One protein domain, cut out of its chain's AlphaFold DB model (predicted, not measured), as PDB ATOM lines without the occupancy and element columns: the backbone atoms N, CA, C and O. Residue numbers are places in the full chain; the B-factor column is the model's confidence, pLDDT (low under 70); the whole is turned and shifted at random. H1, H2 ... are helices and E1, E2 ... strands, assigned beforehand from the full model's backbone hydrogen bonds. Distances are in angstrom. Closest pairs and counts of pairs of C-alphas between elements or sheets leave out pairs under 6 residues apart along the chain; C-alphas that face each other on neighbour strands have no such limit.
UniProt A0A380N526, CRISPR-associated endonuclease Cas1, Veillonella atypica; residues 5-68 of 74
ATOM      1  N   SER A   5      99.930 168.564 134.196       93.62
ATOM      2  CA  SER A   5     100.397 169.274 133.001       93.62
ATOM      3  C   SER A   5      99.939 168.609 131.697       93.62
ATOM      4  O   SER A   5      99.923 169.248 130.646       93.62
ATOM      5  N   ASP A   6      99.469 167.362 131.768       95.88
ATOM      6  CA  ASP A   6      98.822 166.659 130.661       95.88
ATOM      7  C   ASP A   6      97.392 167.156 130.370       95.88
ATOM      8  O   ASP A   6      96.746 166.647 129.444       95.88
ATOM      9  N   PHE A   7      96.883 168.139 131.125       96.31
ATOM     10  CA  PHE A   7      95.523 168.660 130.992       96.31
ATOM     11  C   PHE A   7      95.453 170.186 130.881       96.31
ATOM     12  O   PHE A   7      96.061 170.921 131.654       96.31
ATOM     13  N   ASP A   8      94.590 170.644 129.978       95.50
ATOM     14  CA  ASP A   8      94.135 172.023 129.864       95.50
ATOM     15  C   ASP A   8      92.779 172.167 130.567       95.50
ATOM     16  O   ASP A   8      91.786 171.531 130.193       95.50
ATOM     17  N   ASN A   9      92.721 173.027 131.583       92.50
ATOM     18  CA  ASN A   9      91.474 173.395 132.247       92.50
ATOM     19  C   ASN A   9      90.931 174.695 131.649       92.50
ATOM     20  O   ASN A   9      91.653 175.680 131.516       92.50
ATOM     21  N   SER A  10      89.649 174.697 131.309       90.88
ATOM     22  CA  SER A  10      88.917 175.864 130.818       90.88
ATOM     23  C   SER A  10      87.583 175.986 131.548       90.88
ATOM     24  O   SER A  10      87.103 175.010 132.127       90.88
ATOM     25  N   ASP A  11      86.918 177.133 131.421       91.38
ATOM     26  CA  ASP A  11      85.567 177.344 131.966       91.38
ATOM     27  C   ASP A  11      84.532 176.326 131.445       91.38
ATOM     28  O   ASP A  11      83.462 176.161 132.025       91.38
ATOM     29  N   LYS A  12      84.839 175.634 130.338       91.81
ATOM     30  CA  LYS A  12      83.976 174.627 129.701       91.81
ATOM     31  C   LYS A  12      84.307 173.186 130.100       91.81
ATOM     32  O   LYS A  12      83.546 172.286 129.754       91.81
ATOM     33  N   GLY A  13      85.421 172.957 130.795       94.56
ATOM     34  CA  GLY A  13      85.846 171.628 131.226       94.56
ATOM     35  C   GLY A  13      87.358 171.416 131.215       94.56
ATOM     36  O   GLY A  13      88.137 172.311 130.882       94.56
ATOM     37  N   CYS A  14      87.745 170.192 131.574       95.00
ATOM     38  CA  CYS A  14      89.119 169.702 131.621       95.00
ATOM     39  C   CYS A  14      89.377 168.772 130.430       95.00
ATOM     40  O   CYS A  14      88.652 167.790 130.238       95.00
ATOM     41  N   TYR A  15      90.396 169.068 129.631       95.56
ATOM     42  CA  TYR A  15      90.715 168.330 128.412       95.56
ATOM     43  C   TYR A  15      92.175 167.905 128.424       95.56
ATOM     44  O   TYR A  15      93.032 168.643 128.885       95.56
ATOM     45  N   MET A  16      92.491 166.731 127.880       95.69
ATOM     46  CA  MET A  16      93.894 166.344 127.729       95.69
ATOM     47  C   MET A  16      94.582 167.187 126.658       95.69
ATOM     48  O   MET A  16      94.039 167.345 125.558       95.69
ATOM     49  N   THR A  17      95.812 167.613 126.930       96.56
ATOM     50  CA  THR A  17      96.710 168.210 125.936       96.56
ATOM     51  C   THR A  17      97.064 167.179 124.848       96.56
ATOM     52  O   THR A  17      96.844 165.972 125.018       96.56
ATOM     53  N   PRO A  18      97.616 167.598 123.693       96.06
ATOM     54  CA  PRO A  18      98.128 166.658 122.696       96.06
ATOM     55  C   PRO A  18      99.140 165.645 123.257       96.06
ATOM     56  O   PRO A  18      99.046 164.458 122.934       96.06
ATOM     57  N   GLU A  19     100.053 166.083 124.128       95.25
ATOM     58  CA  GLU A  19     101.045 165.200 124.758       95.25
ATOM     59  C   GLU A  19     100.400 164.259 125.782       95.25
ATOM     60  O   GLU A  19     100.649 163.050 125.732       95.25
ATOM     61  N   GLY A  20      99.461 164.757 126.594       96.31
ATOM     62  CA  GLY A  20      98.686 163.929 127.517       96.31
ATOM     63  C   GLY A  20      97.932 162.807 126.801       96.31
ATOM     64  O   GLY A  20      98.006 161.636 127.191       96.31
ATOM     65  N   ARG A  21      97.274 163.120 125.673       96.62
ATOM     66  CA  ARG A  21      96.595 162.109 124.838       96.62
ATOM     67  C   ARG A  21      97.567 161.065 124.299       96.62
ATOM     68  O   ARG A  21      97.258 159.874 124.323       96.62
ATOM     69  N   LYS A  22      98.738 161.481 123.815       96.12
ATOM     70  CA  LYS A  22      99.774 160.568 123.311       96.12
ATOM     71  C   LYS A  22     100.289 159.641 124.414       96.12
ATOM     72  O   LYS A  22     100.433 158.436 124.171       96.12
ATOM     73  N   GLY A  23     100.512 160.169 125.617       95.69
ATOM     74  CA  GLY A  23     100.892 159.395 126.798       95.69
ATOM     75  C   GLY A  23      99.839 158.348 127.163       95.69
ATOM     76  O   GLY A  23     100.154 157.156 127.256       95.69
ATOM     77  N   LEU A  24      98.573 158.764 127.269       95.94
ATOM     78  CA  LEU A  24      97.445 157.870 127.546       95.94
ATOM     79  C   LEU A  24      97.314 156.774 126.485       95.94
ATOM     80  O   LEU A  24      97.256 155.594 126.827       95.94
ATOM     81  N   LEU A  25      97.304 157.137 125.200       96.38
ATOM     82  CA  LEU A  25      97.156 156.179 124.104       96.38
ATOM     83  C   LEU A  25      98.307 155.173 124.067       96.38
ATOM     84  O   LEU A  25      98.082 153.992 123.794       96.38
ATOM     85  N   THR A  26      99.533 155.604 124.364       96.12
ATOM     86  CA  THR A  26     100.692 154.705 124.438       96.12
ATOM     87  C   THR A  26     100.527 153.693 125.573       96.12
ATOM     88  O   THR A  26     100.668 152.485 125.353       96.12
ATOM     89  N   ALA A  27     100.167 154.161 126.772       96.44
ATOM     90  CA  ALA A  27      99.941 153.296 127.929       96.44
ATOM     91  C   ALA A  27      98.763 152.330 127.710       96.44
ATOM     92  O   ALA A  27      98.892 151.129 127.957       96.44
ATOM     93  N   TYR A  28      97.650 152.829 127.170       96.12
ATOM     94  CA  TYR A  28      96.470 152.035 126.838       96.12
ATOM     95  C   TYR A  28      96.789 150.937 125.817       96.12
ATOM     96  O   TYR A  28      96.476 149.767 126.040       96.12
ATOM     97  N   ASN A  29      97.483 151.276 124.725       97.25
ATOM     98  CA  ASN A  29      97.876 150.296 123.709       97.25
ATOM     99  C   ASN A  29      98.835 149.235 124.256       97.25
ATOM    100  O   ASN A  29      98.770 148.079 123.837       97.25
ATOM    101  N   LYS A  30      99.710 149.598 125.199       96.88
ATOM    102  CA  LYS A  30     100.544 148.621 125.905       96.88
ATOM    103  C   LYS A  30      99.685 147.690 126.763       96.88
ATOM    104  O   LYS A  30      99.850 146.476 126.680       96.88
ATOM    105  N   LYS A  31      98.739 148.233 127.538       95.75
ATOM    106  CA  LYS A  31      97.858 147.441 128.410       95.75
ATOM    107  C   LYS A  31      96.967 146.490 127.613       95.75
ATOM    108  O   LYS A  31      96.905 145.313 127.951       95.75
ATOM    109  N   ILE A  32      96.353 146.944 126.520       96.50
ATOM    110  CA  ILE A  32      95.437 146.102 125.735       96.50
ATOM    111  C   ILE A  32      96.142 144.895 125.084       96.50
ATOM    112  O   ILE A  32      95.497 143.899 124.774       96.50
ATOM    113  N   ARG A  33      97.465 144.983 124.880       96.56
ATOM    114  CA  ARG A  33      98.319 143.903 124.349       96.56
ATOM    115  C   ARG A  33      98.936 143.019 125.437       96.56
ATOM    116  O   ARG A  33      99.505 141.989 125.105       96.56
ATOM    117  N   SER A  34      98.868 143.428 126.703       95.81
ATOM    118  CA  SER A  34      99.357 142.619 127.823       95.81
ATOM    119  C   SER A  34      98.390 141.485 128.152       95.81
ATOM    120  O   SER A  34      97.208 141.573 127.818       95.81
ATOM    121  N   GLU A  35      98.903 140.445 128.802       95.44
ATOM    122  CA  GLU A  35      98.131 139.285 129.246       95.44
ATOM    123  C   GLU A  35      97.025 139.691 130.230       95.44
ATOM    124  O   GLU A  35      97.223 140.529 131.118       95.44
ATOM    125  N   ASN A  36      95.837 139.132 130.022       91.25
ATOM    126  CA  ASN A  36      94.687 139.319 130.884       91.25
ATOM    127  C   ASN A  36      94.831 138.432 132.124       91.25
ATOM    128  O   ASN A  36      95.122 137.250 132.016       91.25
ATOM    129  N   GLN A  37      94.596 139.014 133.297       90.12
ATOM    130  CA  GLN A  37      94.702 138.324 134.583       90.12
ATOM    131  C   GLN A  37      93.369 137.742 135.077       90.12
ATOM    132  O   GLN A  37      93.343 137.061 136.093       90.12
ATOM    133  N   TYR A  38      92.270 138.035 134.380       87.50
ATOM    134  CA  TYR A  38      90.906 137.670 134.779       87.50
ATOM    135  C   TYR A  38      90.349 136.472 133.999       87.50
ATOM    136  O   TYR A  38      89.197 136.094 134.174       87.50
ATOM    137  N   ILE A  39      91.136 135.898 133.087       83.81
ATOM    138  CA  ILE A  39      90.756 134.718 132.307       83.81
ATOM    139  C   ILE A  39      91.941 133.757 132.345       83.81
ATOM    140  O   ILE A  39      93.063 134.168 132.077       83.81
ATOM    141  N   GLU A  40      91.692 132.484 132.650       76.56
ATOM    142  CA  GLU A  40      92.742 131.449 132.722       76.56
ATOM    143  C   GLU A  40      93.448 131.203 131.377       76.56
ATOM    144  O   GLU A  40      94.591 130.754 131.306       76.56
ATOM    145  N   ASP A  41      92.751 131.510 130.288       78.25
ATOM    146  CA  ASP A  41      93.255 131.479 128.925       78.25
ATOM    147  C   ASP A  41      94.235 132.651 128.752       78.25
ATOM    148  O   ASP A  41      93.790 133.801 128.786       78.25
ATOM    149  N   ARG A  42      95.540 132.354 128.594       82.56
ATOM    150  CA  ARG A  42      96.690 133.288 128.475       82.56
ATOM    151  C   ARG A  42      96.594 134.236 127.269       82.56
ATOM    152  O   ARG A  42      97.439 134.250 126.373       82.56
ATOM    153  N   LYS A  43      95.521 135.006 127.212       90.12
ATOM    154  CA  LYS A  43      95.137 135.909 126.134       90.12
ATOM    155  C   LYS A  43      95.427 137.329 126.540       90.12
ATOM    156  O   LYS A  43      95.330 137.693 127.709       90.12
ATOM    157  N   SER A  44      95.726 138.166 125.560       95.81
ATOM    158  CA  SER A  44      95.772 139.602 125.797       95.81
ATOM    159  C   SER A  44      94.385 140.153 126.140       95.81
ATOM    160  O   SER A  44      93.367 139.606 125.706       95.81
ATOM    161  N   TYR A  45      94.319 141.295 126.836       95.62
ATOM    162  CA  TYR A  45      93.043 141.996 127.069       95.62
ATOM    163  C   TYR A  45      92.254 142.218 125.766       95.62
ATOM    164  O   TYR A  45      91.032 142.080 125.750       95.62
ATOM    165  N   ARG A  46      92.937 142.519 124.650       96.19
ATOM    166  CA  ARG A  46      92.309 142.685 123.328       96.19
ATOM    167  C   ARG A  46      91.586 141.420 122.868       96.19
ATOM    168  O   ARG A  46      90.446 141.494 122.414       96.19
ATOM    169  N   GLU A  47      92.247 140.273 122.959       95.31
ATOM    170  CA  GLU A  47      91.677 138.987 122.551       95.31
ATOM    171  C   GLU A  47      90.542 138.559 123.484       95.31
ATOM    172  O   GLU A  47      89.542 138.011 123.019       95.31
ATOM    173  N   SER A  48      90.655 138.860 124.780       94.25
ATOM    174  CA  SER A  48      89.587 138.632 125.754       94.25
ATOM    175  C   SER A  48      88.325 139.432 125.431       94.25
ATOM    176  O   SER A  48      87.242 138.853 125.416       94.25
ATOM    177  N   ILE A  49      88.451 140.726 125.109       94.81
ATOM    178  CA  ILE A  49      87.312 141.571 124.702       94.81
ATOM    179  C   ILE A  49      86.645 140.989 123.454       94.81
ATOM    180  O   ILE A  49      85.429 140.824 123.415       94.81
ATOM    181  N   TYR A  50      87.438 140.610 122.449       95.56
ATOM    182  CA  TYR A  50      86.907 140.002 121.231       95.56
ATOM    183  C   TYR A  50      86.151 138.692 121.506       95.56
ATOM    184  O   TYR A  50      85.067 138.478 120.959       95.56
ATOM    185  N   LYS A  51      86.693 137.829 122.376       93.19
ATOM    186  CA  LYS A  51      86.034 136.586 122.807       93.19
ATOM    187  C   LYS A  51      84.699 136.880 123.499       93.19
ATOM    188  O   LYS A  51      83.704 136.258 123.139       93.19
ATOM    189  N   GLN A  52      84.664 137.849 124.413       94.62
ATOM    190  CA  GLN A  52      83.447 138.266 125.119       94.62
ATOM    191  C   GLN A  52      82.371 138.769 124.148       94.62
ATOM    192  O   GLN A  52      81.236 138.306 124.212       94.62
ATOM    193  N   CYS A  53      82.730 139.621 123.181       96.50
ATOM    194  CA  CYS A  53      81.793 140.071 122.147       96.50
ATOM    195  C   CYS A  53      81.238 138.906 121.315       96.50
ATOM    196  O   CYS A  53      80.048 138.883 121.010       96.50
ATOM    197  N   LYS A  54      82.080 137.926 120.959       96.38
ATOM    198  CA  LYS A  54      81.646 136.734 120.218       96.38
ATOM    199  C   LYS A  54      80.691 135.857 121.018       96.38
ATOM    200  O   LYS A  54      79.673 135.443 120.475       96.38
ATOM    201  N   GLN A  55      81.018 135.570 122.276       95.75
ATOM    202  CA  GLN A  55      80.172 134.758 123.154       95.75
ATOM    203  C   GLN A  55      78.821 135.437 123.389       95.75
ATOM    204  O   GLN A  55      77.786 134.800 123.240       95.75
ATOM    205  N   PHE A  56      78.830 136.748 123.639       97.31
ATOM    206  CA  PHE A  56      77.608 137.527 123.803       97.31
ATOM    207  C   PHE A  56      76.736 137.524 122.538       97.31
ATOM    208  O   PHE A  56      75.540 137.261 122.610       97.31
ATOM    209  N   ALA A  57      77.331 137.748 121.360       97.88
ATOM    210  CA  ALA A  57      76.600 137.672 120.095       97.88
ATOM    211  C   ALA A  57      76.027 136.268 119.843       97.88
ATOM    212  O   ALA A  57      74.885 136.144 119.413       97.88
ATOM    213  N   SER A  58      76.796 135.220 120.152       97.81
ATOM    214  CA  SER A  58      76.354 133.828 120.041       97.81
ATOM    215  C   SER A  58      75.153 133.544 120.943       97.81
ATOM    216  O   SER A  58      74.180 132.959 120.479       97.81
ATOM    217  N   ALA A  59      75.192 134.000 122.197       98.25
ATOM    218  CA  ALA A  59      74.087 133.839 123.137       98.25
ATOM    219  C   ALA A  59      72.793 134.486 122.621       98.25
ATOM    220  O   ALA A  59      71.730 133.879 122.680       98.25
ATOM    221  N   ILE A  60      72.891 135.685 122.032       97.94
ATOM    222  CA  ILE A  60      71.740 136.359 121.411       97.94
ATOM    223  C   ILE A  60      71.232 135.579 120.193       97.94
ATOM    224  O   ILE A  60      70.037 135.343 120.075       97.94
ATOM    225  N   MET A  61      72.125 135.191 119.277       98.19
ATOM    226  CA  MET A  61      71.741 134.537 118.018       98.19
ATOM    227  C   MET A  61      71.100 133.163 118.218       98.19
ATOM    228  O   MET A  61      70.306 132.741 117.380       98.19
ATOM    229  N   HIS A  62      71.470 132.466 119.288       98.06
ATOM    230  CA  HIS A  62      70.959 131.137 119.611       98.06
ATOM    231  C   HIS A  62      69.895 131.146 120.712       98.06
ATOM    232  O   HIS A  62      69.402 130.076 121.054       98.06
ATOM    233  N   GLU A  63      69.542 132.321 121.248       97.19
ATOM    234  CA  GLU A  63      68.637 132.477 122.398       97.19
ATOM    235  C   GLU A  63      69.051 131.608 123.605       97.19
ATOM    236  O   GLU A  63      68.217 131.112 124.360       97.19
ATOM    237  N   ASP A  64      70.364 131.438 123.789       97.56
ATOM    238  CA  ASP A  64      70.966 130.561 124.794       97.56
ATOM    239  C   ASP A  64      71.953 131.351 125.662       97.56
ATOM    240  O   ASP A  64      73.062 131.696 125.240       97.56
ATOM    241  N   VAL A  65      71.534 131.656 126.892       95.19
ATOM    242  CA  VAL A  65      72.312 132.460 127.844       95.19
ATOM    243  C   VAL A  65      73.579 131.747 128.321       95.19
ATOM    244  O   VAL A  65      74.564 132.416 128.635       95.19
ATOM    245  N   ASP A  66      73.604 130.412 128.303       96.62
ATOM    246  CA  ASP A  66      74.725 129.623 128.822       96.62
ATOM    247  C   ASP A  66      75.971 129.736 127.924       96.62
ATOM    248  O   ASP A  66      77.097 129.473 128.356       96.62
ATOM    249  N   LEU A  67      75.808 130.214 126.683       95.75
ATOM    250  CA  LEU A  67      76.913 130.498 125.759       95.75
ATOM    251  C   LEU A  67      77.755 131.716 126.170       95.75
ATOM    252  O   LEU A  67      78.838 131.934 125.607       95.75
ATOM    253  N   TYR A  68      77.285 132.512 127.133       95.50
ATOM    254  CA  TYR A  68      77.960 133.713 127.597       95.50
ATOM    255  C   TYR A  68      78.205 133.698 129.106       95.50
ATOM    256  O   TYR A  68      77.288 133.771 129.916       95.50
TER     257      TYR A  68
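Overview. This is residues 5 to 68 of the 74 residues of the protein "CRISPR-associated endonuclease Cas1" of Veillonella atypica (UniProt A0A380N526). A two-stranded hairpin, E1 and E2, sits at the start of helix H1, and helix H2 meets the far end of H1 to make a wide, open corner. The hairpin and H2 lie at opposite ends of H1, with a long loop, residues 34 to 44, between the two helices. The printed part has 64 residues, in the order E1, E2, H1, H2; its sheet, E1 - E2, is antiparallel and the class is mostly helix. The whole is extended, with a radius of gyration of the C-alphas of 18.0 A, and its outline is flat, with spans of 49 by 28 by 15 A.

Along the chain. Strand E1 is residues 7 to 10, 9.8 A long, and begins at C-alpha 7 at (95.523, 168.660, 130.992). Strand E2 is residues 13 to 16, 10.2 A. Helix H1, residues 18 to 33, is 22.8 A long and begins at C-alpha 18 at (98.128, 166.658, 122.696). Helix H2, residues 45 to 62, is 25.7 A long and ends at C-alpha 62 at (70.959, 131.137, 119.611).

Arrangement. E1 and E2 form a hairpin, antiparallel at 156 degrees between their directions; N 8 and O 15, 2.8 A, and N 15 and O 8, 2.9 A, are within hydrogen-bond range. The closest C-alphas of E1 and H1 are those of Phe 7 and Gly 20, 6.7 A apart. H1, with residues 31 to 33 alone, touches H2, with residues 45 to 46 alone; the closest C-alphas are those of Ile 32 and Tyr 45, 4.9 A. Their lines stand at a steep tilt of 67 degrees, only just short of about perpendicular, and they run the same way. H2 is apart from E1 and E2. Every O i to N i+4 pair is within hydrogen-bond range in H2, and 11 of 12 in H1.

Size, cuts and confidence. The two C-alphas farthest apart, those of Asp 11 and His 62, are 50.0 A apart. The links E1 to E2 and E2 to H1 are tight, and H1 to H2, with 11 residues between them, is long. The printed part has no cut; its mean pLDDT is 94.4, and no printed residue is under 70.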